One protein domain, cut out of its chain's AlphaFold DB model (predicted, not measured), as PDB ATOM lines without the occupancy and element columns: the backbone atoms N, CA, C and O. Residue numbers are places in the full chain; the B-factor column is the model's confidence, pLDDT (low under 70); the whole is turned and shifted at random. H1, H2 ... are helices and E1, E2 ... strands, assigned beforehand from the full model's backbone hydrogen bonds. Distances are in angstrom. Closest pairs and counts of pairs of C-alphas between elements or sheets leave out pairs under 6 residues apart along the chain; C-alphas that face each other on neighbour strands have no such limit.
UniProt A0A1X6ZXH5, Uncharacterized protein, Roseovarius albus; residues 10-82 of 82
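What this domain is: This is residues 10 to 82 of the 82 residues of an uncharacterized protein of Roseovarius albus (UniProt A0A1X6ZXH5). A two-strand hairpin, E1 and E2, has one helix, H1, folded back along it, and a long stretch with no named element, residues 46 to 70, leads from there to a second helix, H2, at the other end of an elongated, loosely built shape. The link between E2 and H1 turns at one end of the long axis, near Ser 27, and H2 lies toward the other end, apart from the hairpin and from H1. The printed part has 73 residues with two named strands and two named helices, in the order E1, E2, H1, H2; the sheet, in the order E1, E2, is antiparallel and the class is mixed, helices and strands. The whole is loose, with a radius of gyration of the C-alphas of 14.1 A, and the C-alphas span 49 by 26 by 15 A.

Where its parts are: Find C-alpha 10 at (144.715, 209.243, 205.406); there E1 begins, and it runs through residues 10 to 15 for 15.5 A. Next look at residues 18 to 23, which are E2, 16.3 A long. Then go to C-alpha 31 at (142.163, 194.701, 205.008), where H1 begins; it takes residues 31 to 45 and is 20.8 A from first to last C-alpha. Last comes H2, residues 71 to 80, 14.4 A long, ending at C-alpha 80 at (167.899, 220.931, 186.346).

How they stand to each other: Start with E1 and E2, a hairpin of antiparallel neighbour strands with 159 degrees between their directions. Look at N 10 and O 22, 2.8 A apart, and at N 20 and O 12, 2.7 A apart, both within hydrogen-bond range. The C-alphas of residues 13 and 19 face each other at 4.5 A. From E2 move to H1: 8 pairs of their C-alphas are within 8 A, the closest those of Val 19 and Tyr 45, 6.8 A apart. E1 and H1 are near each other, with 6 pairs of C-alphas within 10 A. H2 is apart from E1, from E2 and from H1. In H1 and H2 every O i to N i+4 pair is within hydrogen-bond range.

The domain as a whole: The C-alphas farthest apart are those of Ser 27 and Arg 82, 50.0 A, and Arg 82 is the chain's last residue. The printed part has no cut. The link from E1 to E2 is tight, that from E2 to H1 short, and that from H1 to H2 long, 25 residues, whose C-alphas lie 4 to 14 A from the mean of the C-alphas. The mean pLDDT of the printed part is 86.5; look for values under 70 at residues 16 to 17 and at residue 82 of this model.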
ATOM      1  N   ARG A  10     144.557 207.794 205.254       82.38
ATOM      2  CA  ARG A  10     144.715 209.243 205.406       82.38
ATOM      3  C   ARG A  10     146.077 209.521 206.006       82.38
ATOM      4  O   ARG A  10     146.505 208.793 206.901       82.38
ATOM      5  N   VAL A  11     146.748 210.546 205.504       83.56
ATOM      6  CA  VAL A  11     148.040 210.995 206.019       83.56
ATOM      7  C   VAL A  11     147.892 212.462 206.379       83.56
ATOM      8  O   VAL A  11     147.546 213.273 205.527       83.56
ATOM      9  N   GLU A  12     148.123 212.776 207.645       82.06
ATOM     10  CA  GLU A  12     148.125 214.137 208.170       82.06
ATOM     11  C   GLU A  12     149.524 214.428 208.709       82.06
ATOM     12  O   GLU A  12     150.097 213.618 209.438       82.06
ATOM     13  N   GLU A  13     150.099 215.561 208.331       79.69
ATOM     14  CA  GLU A  13     151.380 216.013 208.871       79.69
ATOM     15  C   GLU A  13     151.150 216.558 210.286       79.69
ATOM     16  O   GLU A  13     150.307 217.433 210.477       79.69
ATOM     17  N   ILE A  14     151.837 215.995 211.286       80.31
ATOM     18  CA  ILE A  14     151.790 216.510 212.665       80.31
ATOM     19  C   ILE A  14     152.918 217.528 212.859       80.31
ATOM     20  O   ILE A  14     152.696 218.604 213.403       80.31
ATOM     21  N   ASP A  15     154.123 217.156 212.428       75.81
ATOM     22  CA  ASP A  15     155.363 217.924 212.532       75.81
ATOM     23  C   ASP A  15     156.258 217.567 211.330       75.81
ATOM     24  O   ASP A  15     156.046 216.521 210.711       75.81
ATOM     25  N   GLY A  16     157.290 218.360 211.024       65.94
ATOM     26  CA  GLY A  16     158.122 218.211 209.814       65.94
ATOM     27  C   GLY A  16     158.866 216.867 209.672       65.94
ATOM     28  O   GLY A  16     159.520 216.609 208.662       65.94
ATOM     29  N   SER A  17     158.774 215.993 210.678       67.06
ATOM     30  CA  SER A  17     159.325 214.631 210.688       67.06
ATOM     31  C   SER A  17     158.311 213.536 211.051       67.06
ATOM     32  O   SER A  17     158.625 212.350 210.926       67.06
ATOM     33  N   HIS A  18     157.088 213.893 211.461       74.94
ATOM     34  CA  HIS A  18     156.096 212.949 211.972       74.94
ATOM     35  C   HIS A  18     154.753 213.112 211.266       74.94
ATOM     36  O   HIS A  18     154.149 214.184 211.253       74.94
ATOM     37  N   VAL A  19     154.236 212.001 210.745       83.06
ATOM     38  CA  VAL A  19     152.903 211.940 210.141       83.06
ATOM     39  C   VAL A  19     151.964 211.092 210.990       83.06
ATOM     40  O   VAL A  19     152.333 210.024 211.487       83.06
ATOM     41  N   ARG A  20     150.713 211.532 211.115       84.50
ATOM     42  CA  ARG A  20     149.608 210.696 211.570       84.50
ATOM     43  C   ARG A  20     149.059 209.936 210.378       84.50
ATOM     44  O   ARG A  20     148.687 210.527 209.368       84.50
ATOM     45  N   MET A  21     148.961 208.621 210.515       83.75
ATOM     46  CA  MET A  21     148.313 207.781 209.517       83.75
ATOM     47  C   MET A  21     147.015 207.204 210.066       83.75
ATOM     48  O   MET A  21     147.024 206.476 211.056       83.75
ATOM     49  N   GLY A  22     145.906 207.506 209.397       85.38
ATOM     50  CA  GLY A  22     144.606 206.891 209.640       85.38
ATOM     51  C   GLY A  22     144.336 205.802 208.610       85.38
ATOM     52  O   GLY A  22     144.606 205.988 207.425       85.38
ATOM     53  N   ILE A  23     143.795 204.665 209.039       86.19
ATOM     54  CA  ILE A  23     143.325 203.614 208.133       86.19
ATOM     55  C   ILE A  23     141.832 203.429 208.380       86.19
ATOM     56  O   ILE A  23     141.436 203.016 209.467       86.19
ATOM     57  N   SER A  24     141.018 203.700 207.366       84.38
ATOM     58  CA  SER A  24     139.610 203.312 207.342       84.38
ATOM     59  C   SER A  24     139.448 202.095 206.439       84.38
ATOM     60  O   SER A  24     139.926 202.093 205.303       84.38
ATOM     61  N   THR A  25     138.800 201.043 206.933       84.56
ATOM     62  CA  THR A  25     138.495 199.846 206.140       84.56
ATOM     63  C   THR A  25     137.046 199.445 206.314       84.56
ATOM     64  O   THR A  25     136.541 199.448 207.434       84.56
ATOM     65  N   TYR A  26     136.423 199.004 205.228       80.88
ATOM     66  CA  TYR A  26     135.112 198.368 205.263       80.88
ATOM     67  C   TYR A  26     135.219 196.837 205.262       80.88
ATOM     68  O   TYR A  26     136.224 196.275 204.820       80.88
ATOM     69  N   SER A  27     134.163 196.156 205.717       80.69
ATOM     70  CA  SER A  27     134.120 194.692 205.868       80.69
ATOM     71  C   SER A  27     134.318 193.917 204.557       80.69
ATOM     72  O   SER A  27     134.866 192.821 204.579       80.69
ATOM     73  N   TRP A  28     133.937 194.488 203.410       80.44
ATOM     74  CA  TRP A  28     134.087 193.865 202.084       80.44
ATOM     75  C   TRP A  28     135.464 194.085 201.435       80.44
ATOM     76  O   TRP A  28     135.696 193.673 200.297       80.44
ATOM     77  N   GLN A  29     136.380 194.784 202.106       79.69
ATOM     78  CA  GLN A  29     137.690 195.103 201.549       79.69
ATOM     79  C   GLN A  29     138.773 194.130 201.998       79.69
ATOM     80  O   GLN A  29     138.731 193.544 203.077       79.69
ATOM     81  N   ASN A  30     139.835 194.035 201.198       83.69
ATOM     82  CA  ASN A  30     141.031 193.303 201.593       83.69
ATOM     83  C   ASN A  30     141.859 194.124 202.603       83.69
ATOM     84  O   ASN A  30     142.795 194.843 202.234       83.69
ATOM     85  N   VAL A  31     141.512 194.001 203.886       85.50
ATOM     86  CA  VAL A  31     142.163 194.701 205.008       85.50
ATOM     87  C   VAL A  31     143.669 194.426 205.049       85.50
ATOM     88  O   VAL A  31     144.458 195.331 205.317       85.50
ATOM     89  N   THR A  32     144.100 193.205 204.718       88.06
ATOM     90  CA  THR A  32     145.522 192.829 204.683       88.06
ATOM     91  C   THR A  32     146.305 193.653 203.664       88.06
ATOM     92  O   THR A  32     147.387 194.158 203.977       88.06
ATOM     93  N   ARG A  33     145.764 193.840 202.453       85.25
ATOM     94  CA  ARG A  33     146.382 194.679 201.413       85.25
ATOM     95  C   ARG A  33     146.500 196.134 201.869       85.25
ATOM     96  O   ARG A  33     147.560 196.734 201.690       85.25
ATOM     97  N   ILE A  34     145.444 196.679 202.476       85.12
ATOM     98  CA  ILE A  34     145.417 198.066 202.968       85.12
ATOM     99  C   ILE A  34     146.449 198.251 204.090       85.12
ATOM    100  O   ILE A  34     147.275 199.159 204.017       85.12
ATOM    101  N   ARG A  35     146.487 197.340 205.072       86.94
ATOM    102  CA  ARG A  35     147.468 197.367 206.170       86.94
ATOM    103  C   ARG A  35     148.906 197.285 205.668       86.94
ATOM    104  O   ARG A  35     149.732 198.089 206.088       86.94
ATOM    105  N   ARG A  36     149.219 196.369 204.742       88.94
ATOM    106  CA  ARG A  36     150.573 196.267 204.158       88.94
ATOM    107  C   ARG A  36     150.995 197.571 203.487       88.94
ATOM    108  O   ARG A  36     152.129 198.010 203.669       88.94
ATOM    109  N   ARG A  37     150.079 198.205 202.747       87.69
ATOM    110  CA  ARG A  37     150.331 199.506 202.122       87.69
ATOM    111  C   ARG A  37     150.564 200.596 203.168       87.69
ATOM    112  O   ARG A  37     151.540 201.326 203.044       87.69
ATOM    113  N   ALA A  38     149.724 200.677 204.198       87.44
ATOM    114  CA  ALA A  38     149.870 201.664 205.264       87.44
ATOM    115  C   ALA A  38     151.197 201.510 206.021       87.44
ATOM    116  O   ALA A  38     151.888 202.498 206.236       87.44
ATOM    117  N   ILE A  39     151.614 200.277 206.332       89.31
ATOM    118  CA  ILE A  39     152.916 199.995 206.957       89.31
ATOM    119  C   ILE A  39     154.068 200.449 206.053       89.31
ATOM    120  O   ILE A  39     155.024 201.058 206.529       89.31
ATOM    121  N   ALA A  40     153.996 200.160 204.752       89.88
ATOM    122  CA  ALA A  40     155.038 200.552 203.806       89.88
ATOM    123  C   ALA A  40     155.155 202.080 203.677       89.88
ATOM    124  O   ALA A  40     156.260 202.617 203.710       89.88
ATOM    125  N   LEU A  41     154.020 202.777 203.595       88.56
ATOM    126  CA  LEU A  41     153.964 204.240 203.594       88.56
ATOM    127  C   LEU A  41     154.495 204.823 204.912       88.56
ATOM    128  O   LEU A  41     155.348 205.702 204.878       88.56
ATOM    129  N   GLY A  42     154.080 204.291 206.065       86.62
ATOM    130  CA  GLY A  42     154.551 204.750 207.374       86.62
ATOM    131  C   GLY A  42     156.063 204.605 207.544       86.62
ATOM    132  O   GLY A  42     156.728 205.536 207.990       86.62
ATOM    133  N   ARG A  43     156.638 203.481 207.092       89.25
ATOM    134  CA  ARG A  43     158.100 203.277 207.072       89.25
ATOM    135  C   ARG A  43     158.830 204.296 206.204       89.25
ATOM    136  O   ARG A  43     159.964 204.644 206.514       89.25
ATOM    137  N   ASN A  44     158.215 204.734 205.114       89.00
ATOM    138  CA  ASN A  44     158.790 205.755 204.253       89.00
ATOM    139  C   ASN A  44     158.701 207.139 204.885       89.00
ATOM    140  O   ASN A  44     159.707 207.841 204.928       89.00
ATOM    141  N   TYR A  45     157.539 207.528 205.409       87.44
ATOM    142  CA  TYR A  45     157.397 208.827 206.065       87.44
ATOM    143  C   TYR A  45     158.318 208.966 207.277       87.44
ATOM    144  O   TYR A  45     158.952 210.004 207.417       87.44
ATOM    145  N   ALA A  46     158.510 207.898 208.059       85.19
ATOM    146  CA  ALA A  46     159.488 207.874 209.150       85.19
ATOM    147  C   ALA A  46     160.942 208.108 208.687       85.19
ATOM    148  O   ALA A  46     161.792 208.494 209.481       85.19
ATOM    149  N   LYS A  47     161.247 207.884 207.402       87.38
ATOM    150  CA  LYS A  47     162.547 208.190 206.780       87.38
ATOM    151  C   LYS A  47     162.579 209.565 206.104       87.38
ATOM    152  O   LYS A  47     163.517 209.851 205.366       87.38
ATOM    153  N   GLY A  48     161.547 210.388 206.288       86.81
ATOM    154  CA  GLY A  48     161.428 211.688 205.637       86.81
ATOM    155  C   GLY A  48     161.064 211.587 204.157       86.81
ATOM    156  O   GLY A  48     161.630 212.306 203.334       86.81
ATOM    157  N   TRP A  49     160.135 210.704 203.786       89.94
ATOM    158  CA  TRP A  49     159.701 210.560 202.393       89.94
ATOM    159  C   TRP A  49     158.944 211.787 201.865       89.94
ATOM    160  O   TRP A  49     157.728 211.923 202.001       89.94
ATOM    161  N   HIS A  50     159.707 212.650 201.200       90.56
ATOM    162  CA  HIS A  50     159.268 213.902 200.601       90.56
ATOM    163  C   HIS A  50     159.603 213.939 199.110       90.56
ATOM    164  O   HIS A  50     160.395 213.146 198.586       90.56
ATOM    165  N   CYS A  51     158.991 214.870 198.382       92.19
ATOM    166  CA  CYS A  51     159.337 215.087 196.989       92.19
ATOM    167  C   CYS A  51     160.782 215.583 196.867       92.19
ATOM    168  O   CYS A  51     161.103 216.670 197.334       92.19
ATOM    169  N   LEU A  52     161.608 214.874 196.091       91.25
ATOM    170  CA  LEU A  52     163.015 215.244 195.863       91.25
ATOM    171  C   LEU A  52     163.229 216.580 195.132       91.25
ATOM    172  O   LEU A  52     164.366 216.979 194.920       91.25
ATOM    173  N   HIS A  53     162.164 217.229 194.664       93.50
ATOM    174  CA  HIS A  53     162.262 218.487 193.932       93.50
ATOM    175  C   HIS A  53     161.677 219.665 194.707       93.50
ATOM    176  O   HIS A  53     162.330 220.691 194.814       93.50
ATOM    177  N   CYS A  54     160.453 219.539 195.231       91.44
ATOM    178  CA  CYS A  54     159.800 220.636 195.950       91.44
ATOM    179  C   CYS A  54     159.829 220.489 197.474       91.44
ATOM    180  O   CYS A  54     159.288 221.351 198.146       91.44
ATOM    181  N   GLY A  55     160.364 219.397 198.030       89.56
ATOM    182  CA  GLY A  55     160.437 219.181 199.480       89.56
ATOM    183  C   GLY A  55     159.108 218.853 200.170       89.56
ATOM    184  O   GLY A  55     159.126 218.332 201.271       89.56
ATOM    185  N   ASN A  56     157.964 219.085 199.523       89.50
ATOM    186  CA  ASN A  56     156.653 218.781 200.106       89.50
ATOM    187  C   ASN A  56     156.454 217.289 200.400       89.50
ATOM    188  O   ASN A  56     156.984 216.426 199.683       89.50
ATOM    189  N   LEU A  57     155.604 217.014 201.391       87.00
ATOM    190  CA  LEU A  57     155.179 215.671 201.761       87.00
ATOM    191  C   LEU A  57     154.624 214.916 200.546       87.00
ATOM    192  O   LEU A  57     153.930 215.477 199.687       87.00
ATOM    193  N   MET A  58     154.973 213.634 200.437       90.00
ATOM    194  CA  MET A  58     154.461 212.809 199.351       90.00
ATOM    195  C   MET A  58     152.970 212.510 199.567       90.00
ATOM    196  O   MET A  58     152.585 212.213 200.688       90.00
ATOM    197  N   PRO A  59     152.120 212.534 198.526       86.88
ATOM    198  CA  PRO A  59     150.730 212.116 198.673       86.88
ATOM    199  C   PRO A  59     150.581 210.602 198.870       86.88
ATOM    200  O   PRO A  59     151.292 209.803 198.255       86.88
ATOM    201  N   GLU A  60     149.584 210.185 199.638       84.44
ATOM    202  CA  GLU A  60     149.294 208.794 199.999       84.44
ATOM    203  C   GLU A  60     148.848 207.908 198.825       84.44
ATOM    204  O   GLU A  60     149.071 206.691 198.827       84.44
ATOM    205  N   TRP A  61     148.264 208.508 197.788       82.19
ATOM    206  CA  TRP A  61     147.904 207.826 196.542       82.19
ATOM    207  C   TRP A  61     149.122 207.515 195.663       82.19
ATOM    208  O   TRP A  61     149.032 206.714 194.726       82.19
ATOM    209  N   LYS A  62     150.300 208.085 195.956       88.44
ATOM    210  CA  LYS A  62     151.521 207.735 195.227       88.44
ATOM    211  C   LYS A  62     151.960 206.310 195.503       88.44
ATOM    212  O   LYS A  62     151.633 205.677 196.506       88.44
ATOM    213  N   ARG A  63     152.732 205.769 194.563       85.31
ATOM    214  CA  ARG A  63     153.454 204.526 194.814       85.31
ATOM    215  C   ARG A  63     154.464 204.750 195.934       85.31
ATOM    216  O   ARG A  63     155.056 205.816 196.004       85.31
ATOM    217  N   VAL A  64     154.691 203.720 196.741       87.06
ATOM    218  CA  VAL A  64     155.636 203.724 197.872       87.06
ATOM    219  C   VAL A  64     157.065 204.071 197.419       87.06
ATOM    220  O   VAL A  64     157.831 204.663 198.157       87.06
ATOM    221  N   ASP A  65     157.444 203.762 196.186       85.94
ATOM    222  CA  ASP A  65     158.764 204.059 195.618       85.94
ATOM    223  C   ASP A  65     158.822 205.384 194.830       85.94
ATOM    224  O   ASP A  65     159.820 205.679 194.167       85.94
ATOM    225  N   ALA A  66     157.761 206.199 194.863       91.06
ATOM    226  CA  ALA A  66     157.729 207.455 194.124       91.06
ATOM    227  C   ALA A  66     158.755 208.461 194.672       91.06
ATOM    228  O   ALA A  66     158.864 208.685 195.872       91.06
ATOM    229  N   LYS A  67     159.478 209.122 193.764       92.31
ATOM    230  CA  LYS A  67     160.468 210.165 194.097       92.31
ATOM    231  C   LYS A  67     159.919 211.593 193.984       92.31
ATOM    232  O   LYS A  67     160.537 212.538 194.468       92.31
ATOM    233  N   TYR A  68     158.771 211.766 193.323       94.31
ATOM    234  CA  TYR A  68     158.195 213.079 193.021       94.31
ATOM    235  C   TYR A  68     156.679 213.099 193.230       94.31
ATOM    236  O   TYR A  68     155.976 212.172 192.816       94.31
ATOM    237  N   CYS A  69     156.171 214.194 193.801       91.00
ATOM    238  CA  CYS A  69     154.748 214.361 194.113       91.00
ATOM    239  C   CYS A  69     153.878 214.561 192.862       91.00
ATOM    240  O   CYS A  69     152.739 214.105 192.809       91.00
ATOM    241  N   LYS A  70     154.409 215.178 191.803       92.38
ATOM    242  CA  LYS A  70     153.686 215.417 190.547       92.38
ATOM    243  C   LYS A  70     154.603 215.344 189.338       92.38
ATOM    244  O   LYS A  70     155.822 215.479 189.447       92.38
ATOM    245  N   GLU A  71     153.988 215.167 188.176       92.94
ATOM    246  CA  GLU A  71     154.701 215.082 186.901       92.94
ATOM    247  C   GLU A  71     155.520 216.350 186.616       92.94
ATOM    248  O   GLU A  71     156.654 216.266 186.149       92.94
ATOM    249  N   GLY A  72     155.001 217.524 186.993       94.31
ATOM    250  CA  GLY A  72     155.742 218.784 186.906       94.31
ATOM    251  C   GLY A  72     157.066 218.750 187.678       94.31
ATOM    252  O   GLY A  72     158.104 219.080 187.114       94.31
ATOM    253  N   CYS A  73     157.060 218.269 188.927       94.50
ATOM    254  CA  CYS A  73     158.269 218.145 189.749       94.50
ATOM    255  C   CYS A  73     159.291 217.184 189.134       94.50
ATOM    256  O   CYS A  73     160.485 217.472 189.140       94.50
ATOM    257  N   ARG A  74     158.825 216.080 188.537       93.75
ATOM    258  CA  ARG A  74     159.695 215.149 187.807       93.75
ATOM    259  C   ARG A  74     160.376 215.832 186.617       93.75
ATOM    260  O   ARG A  74     161.588 215.701 186.455       93.75
ATOM    261  N   LYS A  75     159.614 216.570 185.801       94.62
ATOM    262  CA  LYS A  75     160.130 217.271 184.612       94.62
ATOM    263  C   LYS A  75     161.097 218.398 184.974       94.62
ATOM    264  O   LYS A  75     162.136 218.518 184.335       94.62
ATOM    265  N   MET A  76     160.789 219.197 185.993       94.19
ATOM    266  CA  MET A  76     161.681 220.266 186.459       94.19
ATOM    267  C   MET A  76     162.995 219.701 187.004       94.19
ATOM    268  O   MET A  76     164.058 220.148 186.588       94.19
ATOM    269  N   ALA A  77     162.936 218.645 187.822       92.56
ATOM    270  CA  ALA A  77     164.138 217.957 188.290       92.56
ATOM    271  C   ALA A  77     164.963 217.349 187.140       92.56
ATOM    272  O   ALA A  77     166.184 217.310 187.215       92.56
ATOM    273  N   ALA A  78     164.325 216.855 186.074       92.56
ATOM    274  CA  ALA A  78     165.040 216.365 184.893       92.56
ATOM    275  C   ALA A  78     165.723 217.496 184.107       92.56
ATOM    276  O   ALA A  78     166.820 217.296 183.598       92.56
ATOM    277  N   ARG A  79     165.094 218.676 184.029       92.38
ATOM    278  CA  ARG A  79     165.668 219.866 183.384       92.38
ATOM    279  C   ARG A  79     166.849 220.441 184.161       92.38
ATOM    280  O   ARG A  79     167.811 220.825 183.531       92.38
ATOM    281  N   GLN A  80     166.796 220.451 185.494       89.38
ATOM    282  CA  GLN A  80     167.899 220.931 186.346       89.38
ATOM    283  C   GLN A  80     169.152 220.046 186.298       89.38
ATOM    284  O   GLN A  80     170.220 220.481 186.704       89.38
ATOM    285  N   ARG A  81     169.013 218.785 185.868       81.50
ATOM    286  CA  ARG A  81     170.135 217.845 185.720       81.50
ATOM    287  C   ARG A  81     170.803 217.901 184.343       81.50
ATOM    288  O   ARG A  81     171.761 217.161 184.138       81.50
ATOM    289  N   ARG A  82     170.249 218.668 183.401       69.62
ATOM    290  CA  ARG A  82     170.833 218.922 182.079       69.62
ATOM    291  C   ARG A  82     171.574 220.242 182.109       69.62
ATOM    292  O   ARG A  82     172.598 220.305 181.406       69.62
TER     293      ARG A  82